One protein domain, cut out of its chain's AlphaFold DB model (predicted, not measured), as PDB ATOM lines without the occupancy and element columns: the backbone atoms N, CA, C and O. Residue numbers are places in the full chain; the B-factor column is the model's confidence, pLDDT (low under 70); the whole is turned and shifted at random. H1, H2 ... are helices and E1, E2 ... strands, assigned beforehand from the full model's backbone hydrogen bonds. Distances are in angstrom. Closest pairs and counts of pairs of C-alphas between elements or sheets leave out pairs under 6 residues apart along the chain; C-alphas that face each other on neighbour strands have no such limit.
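AT A GLANCE: This is residues 45 to 178 of the 186 residues of the protein "SipW-cognate class signal peptide" of Lachnospiraceae bacterium XBB1006 (UniProt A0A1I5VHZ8). Little regular structure is here, but two small antiparallel sheets, E4 - E5 - E3 - E7 and E1 - E2 - E6, lie face to face as a sandwich, with the short helix H1 packing by its residues 171 to 175 on the larger sheet. The printed part has 134 residues, 51 in named elements, mostly strand, E1 to E7 then H1. It is compact, with a radius of gyration of the C-alphas of 16.0 A, and spans 49 by 32 by 30 A.

IN THESE COORDINATES: Find C-alpha 45 at (-47.954, 32.498, 27.588), where E1, residues 45 to 51, begins. Next come E2, 54 to 62, 23.7 A long; E3, 69 to 76, 23.1 A; E4, 102 to 105; E5, 110 to 113; E6, 124 to 127; E7, 156 to 163, 23.9 A; and H1, 171 to 177, ending at (-61.637, 44.279, 14.096).

HOW THE PARTS SIT: Look in the hairpin E1 and E2 for N 47 and O 59, 2.9 A apart, within hydrogen-bond range. H1, with every O i to N i+4 pair in range, is on the larger sheet, height 8.3 A.

THE WHOLE: The printed part has no cut. Links E3 to E4 and E6 to E7 are long. Thirteen residues are under pLDDT 70, among them 150 to 154.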
ATOM      1  N   ASN A  45     -48.416  32.358  26.222       86.81
ATOM      2  CA  ASN A  45     -47.954  32.498  27.588       86.81
ATOM      3  C   ASN A  45     -47.007  33.690  27.674       86.81
ATOM      4  O   ASN A  45     -46.358  34.057  26.694       86.81
ATOM      5  N   ILE A  46     -46.926  34.280  28.858       87.25
ATOM      6  CA  ILE A  46     -45.862  35.215  29.196       87.25
ATOM      7  C   ILE A  46     -44.835  34.451  30.021       87.25
ATOM      8  O   ILE A  46     -45.180  33.856  31.042       87.25
ATOM      9  N   GLU A  47     -43.587  34.469  29.569       87.06
ATOM     10  CA  GLU A  47     -42.444  34.014  30.349       87.06
ATOM     11  C   GLU A  47     -41.640  35.229  30.798       87.06
ATOM     12  O   GLU A  47     -41.196  36.039  29.978       87.06
ATOM     13  N   GLU A  48     -41.466  35.352  32.109       82.69
ATOM     14  CA  GLU A  48     -40.670  36.403  32.731       82.69
ATOM     15  C   GLU A  48     -39.489  35.758  33.446       82.69
ATOM     16  O   GLU A  48     -39.665  34.838  34.246       82.69
ATOM     17  N   ASP A  49     -38.288  36.241  33.150       83.31
ATOM     18  CA  ASP A  49     -37.076  35.841  33.858       83.31
ATOM     19  C   ASP A  49     -36.781  36.878  34.941       83.31
ATOM     20  O   ASP A  49     -36.625  38.063  34.631       83.31
ATOM     21  N   ILE A  50     -36.760  36.447  36.205       81.06
ATOM     22  CA  ILE A  50     -36.596  37.322  37.367       81.06
ATOM     23  C   ILE A  50     -35.434  36.816  38.217       81.06
ATOM     24  O   ILE A  50     -35.498  35.725  38.784       81.06
ATOM     25  N   GLU A  51     -34.407  37.646  38.373       79.50
ATOM     26  CA  GLU A  51     -33.222  37.354  39.179       79.50
ATOM     27  C   GLU A  51     -32.949  38.514  40.138       79.50
ATOM     28  O   GLU A  51     -32.970  39.679  39.748       79.50
ATOM     29  N   ASP A  52     -32.761  38.213  41.427       74.19
ATOM     30  CA  ASP A  52     -32.507  39.209  42.482       74.19
ATOM     31  C   ASP A  52     -33.506  40.391  42.525       74.19
ATOM     32  O   ASP A  52     -33.191  41.491  42.988       74.19
ATOM     33  N   GLY A  53     -34.742  40.151  42.069       70.62
ATOM     34  CA  GLY A  53     -35.820  41.143  41.980       70.62
ATOM     35  C   GLY A  53     -35.835  41.959  40.683       70.62
ATOM     36  O   GLY A  53     -36.764  42.733  40.471       70.62
ATOM     37  N   TYR A  54     -34.856  41.784  39.797       74.88
ATOM     38  CA  TYR A  54     -34.809  42.419  38.484       74.88
ATOM     39  C   TYR A  54     -35.453  41.524  37.431       74.88
ATOM     40  O   TYR A  54     -35.227  40.316  37.411       74.88
ATOM     41  N   LYS A  55     -36.235  42.122  36.524       78.44
ATOM     42  CA  LYS A  55     -36.693  41.421  35.320       78.44
ATOM     43  C   LYS A  55     -35.578  41.446  34.280       78.44
ATOM     44  O   LYS A  55     -35.189  42.516  33.799       78.44
ATOM     45  N   ASN A  56     -35.098  40.266  33.924       83.19
ATOM     46  CA  ASN A  56     -34.039  40.039  32.949       83.19
ATOM     47  C   ASN A  56     -34.588  39.871  31.536       83.19
ATOM     48  O   ASN A  56     -33.913  40.232  30.576       83.19
ATOM     49  N   ASP A  57     -35.795  39.327  31.396       82.88
ATOM     50  CA  ASP A  57     -36.444  39.132  30.103       82.88
ATOM     51  C   ASP A  57     -37.966  39.064  30.261       82.88
ATOM     52  O   ASP A  57     -38.475  38.613  31.287       82.88
ATOM     53  N   ILE A  58     -38.680  39.510  29.229       84.50
ATOM     54  CA  ILE A  58     -40.135  39.396  29.111       84.50
ATOM     55  C   ILE A  58     -40.425  38.890  27.702       84.50
ATOM     56  O   ILE A  58     -40.181  39.591  26.709       84.50
ATOM     57  N   LYS A  59     -40.963  37.674  27.623       86.31
ATOM     58  CA  LYS A  59     -41.227  36.970  26.370       86.31
ATOM     59  C   LYS A  59     -42.701  36.648  26.231       86.31
ATOM     60  O   LYS A  59     -43.307  36.074  27.131       86.31
ATOM     61  N   ALA A  60     -43.253  36.949  25.062       84.94
ATOM     62  CA  ALA A  60     -44.505  36.349  24.627       84.94
ATOM     63  C   ALA A  60     -44.192  35.026  23.920       84.94
ATOM     64  O   ALA A  60     -43.532  35.013  22.881       84.94
ATOM     65  N   VAL A  61     -44.651  33.919  24.496       85.06
ATOM     66  CA  VAL A  61     -44.415  32.565  23.996       85.06
ATOM     67  C   VAL A  61     -45.690  32.029  23.373       85.06
ATOM     68  O   VAL A  61     -46.661  31.715  24.063       85.06
ATOM     69  N   VAL A  62     -45.689  31.905  22.051       84.50
ATOM     70  CA  VAL A  62     -46.767  31.236  21.327       84.50
ATOM     71  C   VAL A  62     -46.507  29.736  21.337       84.50
ATOM     72  O   VAL A  62     -45.482  29.251  20.851       84.50
ATOM     73  N   CYS A  63     -47.450  29.004  21.928       75.12
ATOM     74  CA  CYS A  63     -47.320  27.579  22.201       75.12
ATOM     75  C   CYS A  63     -47.295  26.737  20.916       75.12
ATOM     76  O   CYS A  63     -47.771  27.139  19.852       75.12
ATOM     77  N   LYS A  64     -46.787  25.507  21.032       79.44
ATOM     78  CA  LYS A  64     -46.740  24.531  19.931       79.44
ATOM     79  C   LYS A  64     -48.128  24.241  19.350       79.44
ATOM     80  O   LYS A  64     -49.110  24.173  20.086       79.44
ATOM     81  N   ASN A  65     -48.175  23.940  18.051       75.62
ATOM     82  CA  ASN A  65     -49.396  23.625  17.294       75.62
ATOM     83  C   ASN A  65     -50.399  24.793  17.248       75.62
ATOM     84  O   ASN A  65     -51.593  24.611  17.491       75.62
ATOM     85  N   HIS A  66     -49.909  25.988  16.924       78.25
ATOM     86  CA  HIS A  66     -50.730  27.179  16.724       78.25
ATOM     87  C   HIS A  66     -51.098  27.356  15.244       78.25
ATOM     88  O   HIS A  66     -50.349  26.977  14.337       78.25
ATOM     89  N   ALA A  67     -52.251  27.979  14.993       84.62
ATOM     90  CA  ALA A  67     -52.518  28.568  13.686       84.62
ATOM     91  C   ALA A  67     -51.679  29.833  13.512       84.62
ATOM     92  O   ALA A  67     -51.224  30.423  14.493       84.62
ATOM     93  N   ALA A  68     -51.526  30.270  12.261       87.38
ATOM     94  CA  ALA A  68     -50.942  31.573  11.995       87.38
ATOM     95  C   ALA A  68     -51.698  32.636  12.812       87.38
ATOM     96  O   ALA A  68     -52.931  32.591  12.876       87.38
ATOM     97  N   CYS A  69     -50.980  33.536  13.479       87.38
ATOM     98  CA  CYS A  69     -51.583  34.475  14.423       87.38
ATOM     99  C   CYS A  69     -50.851  35.814  14.508       87.38
ATOM    100  O   CYS A  69     -49.660  35.928  14.218       87.38
ATOM    101  N   TRP A  70     -51.594  36.832  14.930       90.12
ATOM    102  CA  TRP A  70     -51.065  38.114  15.376       90.12
ATOM    103  C   TRP A  70     -50.915  38.112  16.892       90.12
ATOM    104  O   TRP A  70     -51.741  37.518  17.585       90.12
ATOM    105  N   VAL A  71     -49.900  38.813  17.399       90.69
ATOM    106  CA  VAL A  71     -49.611  38.909  18.836       90.69
ATOM    107  C   VAL A  71     -49.585  40.364  19.270       90.69
ATOM    108  O   VAL A  71     -48.966  41.205  18.611       90.69
ATOM    109  N   ARG A  72     -50.209  40.652  20.412       91.81
ATOM    110  CA  ARG A  72     -50.003  41.903  21.144       91.81
ATOM    111  C   ARG A  72     -49.719  41.630  22.610       91.81
ATOM    112  O   ARG A  72     -50.165  40.625  23.154       91.81
ATOM    113  N   VAL A  73     -49.007  42.547  23.247       88.81
ATOM    114  CA  VAL A  73     -48.656  42.481  24.663       88.81
ATOM    115  C   VAL A  73     -49.030  43.798  25.326       88.81
ATOM    116  O   VAL A  73     -48.645  44.859  24.852       88.81
ATOM    117  N   TYR A  74     -49.790  43.747  26.411       87.06
ATOM    118  CA  TYR A  74     -50.006  44.871  27.310       87.06
ATOM    119  C   TYR A  74     -48.891  44.908  28.352       87.06
ATOM    120  O   TYR A  74     -48.563  43.869  28.928       87.06
ATOM    121  N   VAL A  75     -48.344  46.096  28.618       84.31
ATOM    122  CA  VAL A  75     -47.355  46.304  29.683       84.31
ATOM    123  C   VAL A  75     -47.791  47.473  30.558       84.31
ATOM    124  O   VAL A  75     -47.752  48.631  30.148       84.31
ATOM    125  N   GLY A  76     -48.204  47.158  31.782       82.12
ATOM    126  CA  GLY A  76     -48.556  48.125  32.811       82.12
ATOM    127  C   GLY A  76     -47.361  48.401  33.714       82.12
ATOM    128  O   GLY A  76     -47.065  47.601  34.601       82.12
ATOM    129  N   ILE A  77     -46.691  49.536  33.507       79.31
ATOM    130  CA  ILE A  77     -45.601  49.982  34.382       79.31
ATOM    131  C   ILE A  77     -46.203  50.736  35.574       79.31
ATOM    132  O   ILE A  77     -46.884  51.745  35.363       79.31
ATOM    133  N   PRO A  78     -45.976  50.286  36.820       75.56
ATOM    134  CA  PRO A  78     -46.523  50.959  37.985       75.56
ATOM    135  C   PRO A  78     -45.894  52.347  38.141       75.56
ATOM    136  O   PRO A  78     -44.704  52.562  37.899       75.56
ATOM    137  N   VAL A  79     -46.716  53.299  38.571       78.12
ATOM    138  CA  VAL A  79     -46.287  54.655  38.921       78.12
ATOM    139  C   VAL A  79     -46.239  54.788  40.438       78.12
ATOM    140  O   VAL A  79     -47.079  54.238  41.148       78.12
ATOM    141  N   GLY A  80     -45.238  55.505  40.939       71.50
ATOM    142  CA  GLY A  80     -45.105  55.787  42.360       71.50
ATOM    143  C   GLY A  80     -46.164  56.770  42.856       71.50
ATOM    144  O   GLY A  80     -46.947  57.339  42.086       71.50
ATOM    145  N   ASN A  81     -46.149  57.013  44.166       67.50
ATOM    146  CA  ASN A  81     -46.995  58.026  44.791       67.50
ATOM    147  C   ASN A  81     -46.821  59.380  44.077       67.50
ATOM    148  O   ASN A  81     -45.713  59.748  43.689       67.50
ATOM    149  N   GLU A  82     -47.926  60.108  43.890       73.06
ATOM    150  CA  GLU A  82     -47.985  61.380  43.140       73.06
ATOM    151  C   GLU A  82     -47.798  61.259  41.612       73.06
ATOM    152  O   GLU A  82     -47.612  62.270  40.938       73.06
ATOM    153  N   GLY A  83     -47.857  60.049  41.042       72.38
ATOM    154  CA  GLY A  83     -47.784  59.841  39.588       72.38
ATOM    155  C   GLY A  83     -46.370  59.947  39.007       72.38
ATOM    156  O   GLY A  83     -46.203  60.035  37.790       72.38
ATOM    157  N   LYS A  84     -45.339  59.937  39.858       80.69
ATOM    158  CA  LYS A  84     -43.938  59.926  39.420       80.69
ATOM    159  C   LYS A  84     -43.561  58.541  38.898       80.69
ATOM    160  O   LYS A  84     -43.860  57.528  39.529       80.69
ATOM    161  N   LYS A  85     -42.874  58.491  37.754       82.06
ATOM    162  CA  LYS A  85     -42.317  57.240  37.222       82.06
ATOM    163  C   LYS A  85     -41.239  56.722  38.169       82.06
ATOM    164  O   LYS A  85     -40.350  57.474  38.555       82.06
ATOM    165  N   ILE A  86     -41.336  55.448  38.525       82.88
ATOM    166  CA  ILE A  86     -40.372  54.749  39.390       82.88
ATOM    167  C   ILE A  86     -39.450  53.818  38.596       82.88
ATOM    168  O   ILE A  86     -38.375  53.468  39.076       82.88
ATOM    169  N   PHE A  87     -39.828  53.499  37.358       83.62
ATOM    170  CA  PHE A  87     -39.020  52.773  36.386       83.62
ATOM    171  C   PHE A  87     -38.732  53.657  35.172       83.62
ATOM    172  O   PHE A  87     -39.551  54.500  34.787       83.62
ATOM    173  N   LYS A  88     -37.559  53.466  34.570       84.69
ATOM    174  CA  LYS A  88     -37.243  53.983  33.240       84.69
ATOM    175  C   LYS A  88     -38.133  53.285  32.212       84.69
ATOM    176  O   LYS A  88     -38.552  52.146  32.407       84.69
ATOM    177  N   GLU A  89     -38.408  53.976  31.111       83.38
ATOM    178  CA  GLU A  89     -39.130  53.361  29.998       83.38
ATOM    179  C   GLU A  89     -38.270  52.249  29.379       83.38
ATOM    180  O   GLU A  89     -37.120  52.516  29.016       83.38
ATOM    181  N   PRO A  90     -38.794  51.019  29.260       85.19
ATOM    182  CA  PRO A  90     -38.048  49.909  28.696       85.19
ATOM    183  C   PRO A  90     -37.833  50.115  27.193       85.19
ATOM    184  O   PRO A  90     -38.683  50.645  26.471       85.19
ATOM    185  N   ILE A  91     -36.669  49.687  26.711       87.81
ATOM    186  CA  ILE A  91     -36.262  49.858  25.316       87.81
ATOM    187  C   ILE A  91     -36.797  48.680  24.507       87.81
ATOM    188  O   ILE A  91     -36.540  47.528  24.849       87.81
ATOM    189  N   LEU A  92     -37.518  48.948  23.418       89.12
ATOM    190  CA  LEU A  92     -38.044  47.887  22.559       89.12
ATOM    191  C   LEU A  92     -36.948  47.113  21.841       89.12
ATOM    192  O   LEU A  92     -35.960  47.693  21.381       89.12
ATOM    193  N   ASN A  93     -37.180  45.811  21.670       87.44
ATOM    194  CA  ASN A  93     -36.329  44.940  20.870       87.44
ATOM    195  C   ASN A  93     -36.539  45.141  19.361       87.44
ATOM    196  O   ASN A  93     -36.954  44.237  18.647       87.44
ATOM    197  N   ASN A  94     -36.275  46.360  18.894       86.62
ATOM    198  CA  ASN A  94     -36.187  46.710  17.483       86.62
ATOM    199  C   ASN A  94     -34.710  46.960  17.168       86.62
ATOM    200  O   ASN A  94     -34.110  47.882  17.730       86.62
ATOM    201  N   GLU A  95     -34.081  46.121  16.350       71.06
ATOM    202  CA  GLU A  95     -32.709  46.364  15.895       71.06
ATOM    203  C   GLU A  95     -32.656  47.599  14.980       71.06
ATOM    204  O   GLU A  95     -33.596  47.886  14.236       71.06
ATOM    205  N   GLU A  96     -31.582  48.387  15.079       64.38
ATOM    206  CA  GLU A  96     -31.416  49.564  14.223       64.38
ATOM    207  C   GLU A  96     -31.117  49.115  12.787       64.38
ATOM    208  O   GLU A  96     -30.123  48.440  12.538       64.38
ATOM    209  N   GLY A  97     -31.969  49.507  11.836       60.50
ATOM    210  CA  GLY A  97     -31.803  49.170  10.417       60.50
ATOM    211  C   GLY A  97     -32.478  47.870   9.967       60.50
ATOM    212  O   GLY A  97     -32.428  47.567   8.777       60.50
ATOM    213  N   GLU A  98     -33.142  47.145  10.870       63.53
ATOM    214  CA  GLU A  98     -33.999  46.003  10.533       63.53
ATOM    215  C   GLU A  98     -35.486  46.390  10.453       63.53
ATOM    216  O   GLU A  98     -35.891  47.510  10.783       63.53
ATOM    217  N   ASP A  99     -36.322  45.446  10.010       74.56
ATOM    218  CA  ASP A  99     -37.774  45.586  10.087       74.56
ATOM    219  C   ASP A  99     -38.200  45.840  11.537       74.56
ATOM    220  O   ASP A  99     -37.884  45.063  12.437       74.56
ATOM    221  N   VAL A 100     -38.997  46.889  11.756       80.94
ATOM    222  CA  VAL A 100     -39.612  47.166  13.060       80.94
ATOM    223  C   VAL A 100     -40.398  45.932  13.514       80.94
ATOM    224  O   VAL A 100     -41.381  45.564  12.866       80.94
ATOM    225  N   LEU A 101     -39.972  45.304  14.614       87.94
ATOM    226  CA  LEU A 101     -40.575  44.083  15.155       87.94
ATOM    227  C   LEU A 101     -41.750  44.395  16.077       87.94
ATOM    228  O   LEU A 101     -42.804  43.780  15.954       87.94
ATOM    229  N   TRP A 102     -41.591  45.371  16.967       91.38
ATOM    230  CA  TRP A 102     -42.599  45.775  17.940       91.38
ATOM    231  C   TRP A 102     -43.032  47.221  17.727       91.38
ATOM    232  O   TRP A 102     -42.208  48.136  17.655       91.38
ATOM    233  N   ILE A 103     -44.345  47.435  17.684       90.25
ATOM    234  CA  ILE A 103     -44.968  48.753  17.560       90.25
ATOM    235  C   ILE A 103     -45.727  49.055  18.848       90.25
ATOM    236  O   ILE A 103     -46.736  48.414  19.138       90.25
ATOM    237  N   LYS A 104     -45.284  50.066  19.599       90.06
ATOM    238  CA  LYS A 104     -46.038  50.590  20.745       90.06
ATOM    239  C   LYS A 104     -47.191  51.473  20.264       90.06
ATOM    240  O   LYS A 104     -47.005  52.318  19.385       90.06
ATOM    241  N   LYS A 105     -48.370  51.312  20.860       88.75
ATOM    242  CA  LYS A 105     -49.505  52.228  20.716       88.75
ATOM    243  C   LYS A 105     -49.824  52.850  22.070       88.75
ATOM    244  O   LYS A 105     -50.375  52.209  22.955       88.75
ATOM    245  N   ASP A 106     -49.472  54.123  22.231       81.81
ATOM    246  CA  ASP A 106     -49.700  54.838  23.494       81.81
ATOM    247  C   ASP A 106     -51.198  55.036  23.806       81.81
ATOM    248  O   ASP A 106     -51.556  55.232  24.962       81.81
ATOM    249  N   GLU A 107     -52.076  54.958  22.797       83.25
ATOM    250  CA  GLU A 107     -53.532  55.118  22.950       83.25
ATOM    251  C   GLU A 107     -54.191  53.982  23.747       83.25
ATOM    252  O   GLU A 107     -55.129  54.232  24.501       83.25
ATOM    253  N   ASP A 108     -53.725  52.741  23.574       82.06
ATOM    254  CA  ASP A 108     -54.299  51.546  24.206       82.06
ATOM    255  C   ASP A 108     -53.331  50.853  25.185       82.06
ATOM    256  O   ASP A 108     -53.749  49.980  25.947       82.06
ATOM    257  N   GLY A 109     -52.058  51.262  25.211       82.12
ATOM    258  CA  GLY A 109     -51.023  50.695  26.076       82.12
ATOM    259  C   GLY A 109     -50.487  49.341  25.600       82.12
ATOM    260  O   GLY A 109     -49.786  48.668  26.358       82.12
ATOM    261  N   TYR A 110     -50.805  48.932  24.368       88.81
ATOM    262  CA  TYR A 110     -50.363  47.663  23.801       88.81
ATOM    263  C   TYR A 110     -49.137  47.818  22.897       88.81
ATOM    264  O   TYR A 110     -48.907  48.825  22.220       88.81
ATOM    265  N   TYR A 111     -48.366  46.742  22.858       91.31
ATOM    266  CA  TYR A 111     -47.216  46.523  22.005       91.31
ATOM    267  C   TYR A 111     -47.569  45.429  21.006       91.31
ATOM    268  O   TYR A 111     -47.880  44.304  21.384       91.31
ATOM    269  N   TYR A 112     -47.544  45.765  19.725       91.44
ATOM    270  CA  TYR A 112     -47.974  44.891  18.643       91.44
ATOM    271  C   TYR A 112     -46.760  44.283  17.959       91.44
ATOM    272  O   TYR A 112     -45.882  45.024  17.512       91.44
ATOM    273  N   TYR A 113     -46.725  42.957  17.838       91.44
ATOM    274  CA  TYR A 113     -45.726  42.301  17.007       91.44
ATOM    275  C   TYR A 113     -46.111  42.503  15.537       91.44
ATOM    276  O   TYR A 113     -47.222  42.183  15.111       91.44
ATOM    277  N   ASN A 114     -45.210  43.108  14.772       89.81
ATOM    278  CA  ASN A 114     -45.478  43.657  13.446       89.81
ATOM    279  C   ASN A 114     -45.421  42.606  12.325       89.81
ATOM    280  O   ASN A 114     -45.663  42.915  11.161       89.81
ATOM    281  N   LYS A 115     -45.100  41.353  12.659       88.44
ATOM    282  CA  LYS A 115     -45.060  40.240  11.710       88.44
ATOM    283  C   LYS A 115     -46.045  39.161  12.156       88.44
ATOM    284  O   LYS A 115     -46.099  38.863  13.347       88.44
ATOM    285  N   PRO A 116     -46.828  38.565  11.245       88.19
ATOM    286  CA  PRO A 116     -47.668  37.445  11.625       88.19
ATOM    287  C   PRO A 116     -46.763  36.269  11.979       88.19
ATOM    288  O   PRO A 116     -45.781  35.994  11.283       88.19
ATOM    289  N   ILE A 117     -47.083  35.570  13.062       88.44
ATOM    290  CA  ILE A 117     -46.414  34.315  13.381       88.44
ATOM    291  C   ILE A 117     -46.997  33.261  12.438       88.44
ATOM    292  O   ILE A 117     -48.215  33.058  12.455       88.44
ATOM    293  N   PRO A 118     -46.181  32.618  11.584       87.12
ATOM    294  CA  PRO A 118     -46.667  31.589  10.676       87.12
ATOM    295  C   PRO A 118     -47.141  30.364  11.462       87.12
ATOM    296  O   PRO A 118     -46.634  30.082  12.539       87.12
ATOM    297  N   ALA A 119     -48.090  29.606  10.911       86.62
ATOM    298  CA  ALA A 119     -48.563  28.380  11.552       86.62
ATOM    299  C   ALA A 119     -47.410  27.382  11.756       86.62
ATOM    300  O   ALA A 119     -46.619  27.145  10.838       86.62
ATOM    301  N   GLY A 120     -47.348  26.746  12.927       76.94
ATOM    302  CA  GLY A 120     -46.215  25.891  13.264       76.94
ATOM    303  C   GLY A 120     -46.461  24.912  14.408       76.94
ATOM    304  O   GLY A 120     -47.308  25.104  15.281       76.94
ATOM    305  N   LYS A 121     -45.681  23.824  14.398       71.88
ATOM    306  CA  LYS A 121     -45.609  22.834  15.492       71.88
ATOM    307  C   LYS A 121     -44.558  23.190  16.543       71.88
ATOM    308  O   LYS A 121     -44.468  22.520  17.571       71.88
ATOM    309  N   GLU A 122     -43.760  24.210  16.263       80.50
ATOM    310  CA  GLU A 122     -42.702  24.689  17.137       80.50
ATOM    311  C   GLU A 122     -43.197  25.860  17.974       80.50
ATOM    312  O   GLU A 122     -44.208  26.494  17.670       80.50
ATOM    313  N   GLU A 123     -42.512  26.073  19.083       85.06
ATOM    314  CA  GLU A 123     -42.778  27.168  19.998       85.06
ATOM    315  C   GLU A 123     -42.057  28.415  19.494       85.06
ATOM    316  O   GLU A 123     -40.902  28.333  19.072       85.06
ATOM    317  N   VAL A 124     -42.740  29.557  19.522       86.69
ATOM    318  CA  VAL A 124     -42.164  30.834  19.093       86.69
ATOM    319  C   VAL A 124     -42.097  31.754  20.297       86.69
ATOM    320  O   VAL A 124     -43.124  32.151  20.840       86.69
ATOM    321  N   SER A 125     -40.879  32.094  20.704       88.81
ATOM    322  CA  SER A 125     -40.609  33.017  21.804       88.81
ATOM    323  C   SER A 125     -40.239  34.389  21.253       88.81
ATOM    324  O   SER A 125     -39.240  34.526  20.550       88.81
ATOM    325  N   LEU A 126     -41.004  35.414  21.621       87.44
ATOM    326  CA  LEU A 126     -40.792  36.792  21.194       87.44
ATOM    327  C   LEU A 126     -40.391  37.668  22.383       87.44
ATOM    328  O   LEU A 126     -41.241  38.045  23.191       87.44
ATOM    329  N   SER A 127     -39.107  38.021  22.477       90.12
ATOM    330  CA  SER A 127     -38.632  38.996  23.470       90.12
ATOM    331  C   SER A 127     -39.132  40.397  23.122       90.12
ATOM    332  O   SER A 127     -38.948  40.873  21.995       90.12
ATOM    333  N   LEU A 128     -39.756  41.057  24.097       88.94
ATOM    334  CA  LEU A 128     -40.366  42.375  23.918       88.94
ATOM    335  C   LEU A 128     -39.348  43.522  24.032       88.94
ATOM    336  O   LEU A 128     -39.379  44.475  23.247       88.94
ATOM    337  N   PHE A 129     -38.430  43.427  24.993       90.19
ATOM    338  CA  PHE A 129     -37.505  44.503  25.354       90.19
ATOM    339  C   PHE A 129     -36.040  44.094  25.190       90.19
ATOM    340  O   PHE A 129     -35.691  42.922  25.316       90.19
ATOM    341  N   LYS A 130     -35.174  45.075  24.924       89.94
ATOM    342  CA  LYS A 130     -33.721  44.894  24.967       89.94
ATOM    343  C   LYS A 130     -33.243  44.904  26.409       89.94
ATOM    344  O   LYS A 130     -33.698  45.712  27.217       89.94
ATOM    345  N   LYS A 131     -32.261  44.053  26.689       89.00
ATOM    346  CA  LYS A 131     -31.489  44.121  27.927       89.00
ATOM    347  C   LYS A 131     -30.635  45.390  27.922       89.00
ATOM    348  O   LYS A 131     -30.055  45.745  26.896       89.00
ATOM    349  N   ASN A 132     -30.571  46.069  29.060       84.12
ATOM    350  CA  ASN A 132     -29.655  47.178  29.292       84.12
ATOM    351  C   ASN A 132     -28.219  46.666  29.525       84.12
ATOM    352  O   ASN A 132     -27.961  45.461  29.513       84.12
ATOM    353  N   GLU A 133     -27.281  47.583  29.769       84.56
ATOM    354  CA  GLU A 133     -25.865  47.265  30.026       84.56
ATOM    355  C   GLU A 133     -25.655  46.321  31.226       84.56
ATOM    356  O   GLU A 133     -24.657  45.609  31.283       84.56
ATOM    357  N   ASN A 134     -26.618  46.276  32.151       80.50
ATOM    358  CA  ASN A 134     -26.602  45.410  33.329       80.50
ATOM    359  C   ASN A 134     -27.312  44.062  33.096       80.50
ATOM    360  O   ASN A 134     -27.402  43.262  34.018       80.50
ATOM    361  N   GLY A 135     -27.821  43.796  31.887       82.19
ATOM    362  CA  GLY A 135     -28.517  42.550  31.553       82.19
ATOM    363  C   GLY A 135     -30.008  42.515  31.911       82.19
ATOM    364  O   GLY A 135     -30.634  41.471  31.736       82.19
ATOM    365  N   HIS A 136     -30.591  43.630  32.360       84.19
ATOM    366  CA  HIS A 136     -31.989  43.729  32.796       84.19
ATOM    367  C   HIS A 136     -32.858  44.436  31.745       84.19
ATOM    368  O   HIS A 136     -32.383  45.338  31.057       84.19
ATOM    369  N   VAL A 137     -34.141  44.086  31.627       85.31
ATOM    370  CA  VAL A 137     -35.082  44.783  30.718       85.31
ATOM    371  C   VAL A 137     -35.787  45.968  31.374       85.31
ATOM    372  O   VAL A 137     -36.312  46.842  30.686       85.31
ATOM    373  N   ILE A 138     -35.797  46.005  32.706       81.19
ATOM    374  CA  ILE A 138     -36.427  47.055  33.503       81.19
ATOM    375  C   ILE A 138     -35.394  47.609  34.475       81.19
ATOM    376  O   ILE A 138     -34.655  46.867  35.122       81.19
ATOM    377  N   GLU A 139     -35.368  48.932  34.600       83.12
ATOM    378  CA  GLU A 139     -34.447  49.631  35.486       83.12
ATOM    379  C   GLU A 139     -35.199  50.701  36.287       83.12
ATOM    380  O   GLU A 139     -35.957  51.476  35.697       83.12
ATOM    381  N   PRO A 140     -35.009  50.781  37.615       82.31
ATOM    382  CA  PRO A 140     -35.489  51.909  38.402       82.31
ATOM    383  C   PRO A 140     -34.942  53.247  37.894       82.31
ATOM    384  O   PRO A 140     -33.857  53.325  37.311       82.31
ATOM    385  N   VAL A 141     -35.681  54.328  38.138       85.38
ATOM    386  CA  VAL A 141     -35.132  55.679  37.952       85.38
ATOM    387  C   VAL A 141     -34.012  55.952  38.963       85.38
ATOM    388  O   VAL A 141     -33.926  55.311  40.012       85.38
ATOM    389  N   GLU A 142     -33.138  56.906  38.640       81.88
ATOM    390  CA  GLU A 142     -31.970  57.231  39.460       81.88
ATOM    391  C   GLU A 142     -32.362  57.571  40.909       81.88
ATOM    392  O   GLU A 142     -33.305  58.323  41.158       81.88
ATOM    393  N   GLY A 143     -31.633  56.996  41.870       75.56
ATOM    394  CA  GLY A 143     -31.881  57.183  43.303       75.56
ATOM    395  C   GLY A 143     -32.884  56.206  43.928       75.56
ATOM    396  O   GLY A 143     -33.101  56.284  45.135       75.56
ATOM    397  N   LEU A 144     -33.463  55.279  43.155       77.19
ATOM    398  CA  LEU A 144     -34.284  54.177  43.666       77.19
ATOM    399  C   LEU A 144     -33.586  52.829  43.469       77.19
ATOM    400  O   LEU A 144     -32.926  52.599  42.455       77.19
ATOM    401  N   THR A 145     -33.778  51.908  44.414       74.19
ATOM    402  CA  THR A 145     -33.387  50.503  44.249       74.19
ATOM    403  C   THR A 145     -34.617  49.605  44.315       74.19
ATOM    404  O   THR A 145     -35.580  49.917  45.013       74.19
ATOM    405  N   ILE A 146     -34.592  48.472  43.603       71.00
ATOM    406  CA  ILE A 146     -35.705  47.504  43.627       71.00
ATOM    407  C   ILE A 146     -35.941  46.964  45.044       71.00
ATOM    408  O   ILE A 146     -37.078  46.719  45.430       71.00
ATOM    409  N   LYS A 147     -34.882  46.840  45.854       69.94
ATOM    410  CA  LYS A 147     -34.972  46.362  47.243       69.94
ATOM    411  C   LYS A 147     -35.739  47.318  48.158       69.94
ATOM    412  O   LYS A 147     -36.286  46.870  49.162       69.94
ATOM    413  N   ASP A 148     -35.782  48.599  47.804       68.44
ATOM    414  CA  ASP A 148     -36.512  49.626  48.549       68.44
ATOM    415  C   ASP A 148     -37.973  49.757  48.083       68.44
ATOM    416  O   ASP A 148     -38.761  50.480  48.699       68.44
ATOM    417  N   MET A 149     -38.353  49.077  46.994       70.38
ATOM    418  CA  MET A 149     -39.717  49.105  46.480       70.38
ATOM    419  C   MET A 149     -40.610  48.108  47.235       70.38
ATOM    420  O   MET A 149     -40.169  47.013  47.594       70.38
ATOM    421  N   PRO A 150     -41.892  48.447  47.469       66.00
ATOM    422  CA  PRO A 150     -42.866  47.500  47.993       66.00
ATOM    423  C   PRO A 150     -42.910  46.228  47.137       66.00
ATOM    424  O   PRO A 150     -42.924  46.319  45.911       66.00
ATOM    425  N   SER A 151     -43.011  45.056  47.764       59.16
ATOM    426  CA  SER A 151     -42.992  43.749  47.083       59.16
ATOM    427  C   SER A 151     -44.139  43.518  46.086       59.16
ATOM    428  O   SER A 151     -44.142  42.522  45.377       59.16
ATOM    429  N   ASN A 152     -45.135  44.404  46.051       58.34
ATOM    430  CA  ASN A 152     -46.236  44.417  45.086       58.34
ATOM    431  C   ASN A 152     -46.021  45.414  43.929       58.34
ATOM    432  O   ASN A 152     -46.937  45.636  43.141       58.34
ATOM    433  N   THR A 153     -44.848  46.043  43.847       65.38
ATOM    434  CA  THR A 153     -44.483  46.967  42.770       65.38
ATOM    435  C   THR A 153     -43.919  46.164  41.609       65.38
ATOM    436  O   THR A 153     -42.710  46.122  41.404       65.38
ATOM    437  N   ASP A 154     -44.805  45.488  40.885       66.38
ATOM    438  CA  ASP A 154     -44.429  44.695  39.722       66.38
ATOM    439  C   ASP A 154     -45.048  45.254  38.437       66.38
ATOM    440  O   ASP A 154     -46.097  45.905  38.453       66.38
ATOM    441  N   ILE A 155     -44.370  45.019  37.318       74.12
ATOM    442  CA  ILE A 155     -44.878  45.331  35.987       74.12
ATOM    443  C   ILE A 155     -45.848  44.233  35.583       74.12
ATOM    444  O   ILE A 155     -45.509  43.053  35.588       74.12
ATOM    445  N   ILE A 156     -47.057  44.643  35.213       78.06
ATOM    446  CA  ILE A 156     -48.102  43.731  34.762       78.06
ATOM    447  C   ILE A 156     -47.912  43.505  33.268       78.06
ATOM    448  O   ILE A 156     -47.976  44.459  32.491       78.06
ATOM    449  N   VAL A 157     -47.723  42.253  32.867       82.25
ATOM    450  CA  VAL A 157     -47.595  41.871  31.461       82.25
ATOM    451  C   VAL A 157     -48.686  40.877  31.099       82.25
ATOM    452  O   VAL A 157     -48.942  39.914  31.819       82.25
ATOM    453  N   TYR A 158     -49.338  41.109  29.966       82.12
ATOM    454  CA  TYR A 158     -50.371  40.220  29.448       82.12
ATOM    455  C   TYR A 158     -50.267  40.136  27.930       82.12
ATOM    456  O   TYR A 158     -50.148  41.163  27.270       82.12
ATOM    457  N   ALA A 159     -50.306  38.928  27.373       85.62
ATOM    458  CA  ALA A 159     -50.277  38.715  25.932       85.62
ATOM    459  C   ALA A 159     -51.621  38.226  25.407       85.62
ATOM    460  O   ALA A 159     -52.324  37.455  26.054       85.62
ATOM    461  N   GLU A 160     -51.916  38.623  24.177       86.06
ATOM    462  CA  GLU A 160     -53.065  38.151  23.425       86.06
ATOM    463  C   GLU A 160     -52.664  37.742  22.025       86.06
ATOM    464  O   GLU A 160     -51.777  38.330  21.400       86.06
ATOM    465  N   THR A 161     -53.400  36.761  21.515       86.75
ATOM    466  CA  THR A 161     -53.272  36.293  20.144       86.75
ATOM    467  C   THR A 161     -54.618  36.239  19.465       86.75
ATOM    468  O   THR A 161     -55.594  35.771  20.048       86.75
ATOM    469  N   ILE A 162     -54.640  36.633  18.200       85.56
ATOM    470  CA  ILE A 162     -55.782  36.434  17.309       85.56
ATOM    471  C   ILE A 162     -55.318  35.687  16.072       85.56
ATOM    472  O   ILE A 162     -54.164  35.803  15.659       85.56
ATOM    473  N   GLN A 163     -56.210  34.902  15.481       84.44
ATOM    474  CA  GLN A 163     -55.877  34.156  14.280       84.44
ATOM    475  C   GLN A 163     -55.583  35.124  13.135       84.44
ATOM    476  O   GLN A 163     -56.333  36.068  12.903       84.44
ATOM    477  N   TYR A 164     -54.485  34.870  12.435       82.50
ATOM    478  CA  TYR A 164     -54.089  35.612  11.255       82.50
ATOM    479  C   TYR A 164     -55.078  35.337  10.125       82.50
ATOM    480  O   TYR A 164     -55.446  34.185   9.872       82.50
ATOM    481  N   ASN A 165     -55.469  36.401   9.438       75.50
ATOM    482  CA  ASN A 165     -56.257  36.347   8.224       75.50
ATOM    483  C   ASN A 165     -55.524  37.129   7.126       75.50
ATOM    484  O   ASN A 165     -55.092  38.256   7.358       75.50
ATOM    485  N   ASP A 166     -55.442  36.562   5.919       66.44
ATOM    486  CA  ASP A 166     -54.792  37.186   4.753       66.44
ATOM    487  C   ASP A 166     -55.436  38.532   4.353       66.44
ATOM    488  O   ASP A 166     -54.871  39.290   3.567       66.44
ATOM    489  N   GLY A 167     -56.634  38.831   4.872       67.50
ATOM    490  CA  GLY A 167     -57.330  40.103   4.671       67.50
ATOM    491  C   GLY A 167     -56.895  41.248   5.593       67.50
ATOM    492  O   GLY A 167     -57.275  42.387   5.326       67.50
ATOM    493  N   ASP A 168     -56.129  40.984   6.656       75.62
ATOM    494  CA  ASP A 168     -55.678  42.029   7.581       75.62
ATOM    495  C   ASP A 168     -54.439  42.742   7.024       75.62
ATOM    496  O   ASP A 168     -53.413  42.111   6.758       75.62
ATOM    497  N   THR A 169     -54.488  44.071   6.893       76.12
ATOM    498  CA  THR A 169     -53.336  44.832   6.372       76.12
ATOM    499  C   THR A 169     -52.270  45.100   7.435       76.12
ATOM    500  O   THR A 169     -51.125  45.410   7.106       76.12
ATOM    501  N   SER A 170     -52.626  44.972   8.720       83.38
ATOM    502  CA  SER A 170     -51.703  45.113   9.850       83.38
ATOM    503  C   SER A 170     -52.219  44.433  11.123       83.38
ATOM    504  O   SER A 170     -53.424  44.305  11.333       83.38
ATOM    505  N   CYS A 171     -51.299  44.094  12.032       84.31
ATOM    506  CA  CYS A 171     -51.607  43.561  13.365       84.31
ATOM    507  C   CYS A 171     -52.574  44.468  14.155       84.31
ATOM    508  O   CYS A 171     -53.538  44.003  14.759       84.31
ATOM    509  N   VAL A 172     -52.366  45.788  14.105       85.12
ATOM    510  CA  VAL A 172     -53.213  46.765  14.815       85.12
ATOM    511  C   VAL A 172     -54.647  46.746  14.283       85.12
ATOM    512  O   VAL A 172     -55.596  46.829  15.057       85.12
ATOM    513  N   GLU A 173     -54.820  46.644  12.965       84.31
ATOM    514  CA  GLU A 173     -56.143  46.546  12.346       84.31
ATOM    515  C   GLU A 173     -56.844  45.239  12.733       84.31
ATOM    516  O   GLU A 173     -58.010  45.266  13.130       84.31
ATOM    517  N   ALA A 174     -56.112  44.123  12.711       83.94
ATOM    518  CA  ALA A 174     -56.636  42.815  13.084       83.94
ATOM    519  C   ALA A 174     -57.231  42.829  14.509       83.94
ATOM    520  O   ALA A 174     -58.361  42.384  14.727       83.94
ATOM    521  N   PHE A 175     -56.533  43.438  15.475       84.94
ATOM    522  CA  PHE A 175     -57.033  43.579  16.851       84.94
ATOM    523  C   PHE A 175     -58.150  44.620  17.014       84.94
ATOM    524  O   PHE A 175     -58.975  44.473  17.912       84.94
ATOM    525  N   LYS A 176     -58.231  45.649  16.160       84.25
ATOM    526  CA  LYS A 176     -59.375  46.584  16.148       84.25
ATOM    527  C   LYS A 176     -60.654  45.917  15.646       84.25
ATOM    528  O   LYS A 176     -61.742  46.216  16.138       84.25
ATOM    529  N   ASN A 177     -60.522  45.027  14.668       77.44
ATOM    530  CA  ASN A 177     -61.637  44.279  14.096       77.44
ATOM    531  C   ASN A 177     -62.102  43.143  15.018       77.44
ATOM    532  O   ASN A 177     -63.265  42.729  14.954       77.44
ATOM    533  N   PHE A 178     -61.228  42.676  15.911       70.38
ATOM    534  CA  PHE A 178     -61.576  41.715  16.943       70.38
ATOM    535  C   PHE A 178     -62.509  42.343  17.989       70.38
ATOM    536  O   PHE A 178     -62.099  43.086  18.877       70.38
TER     537      PHE A 178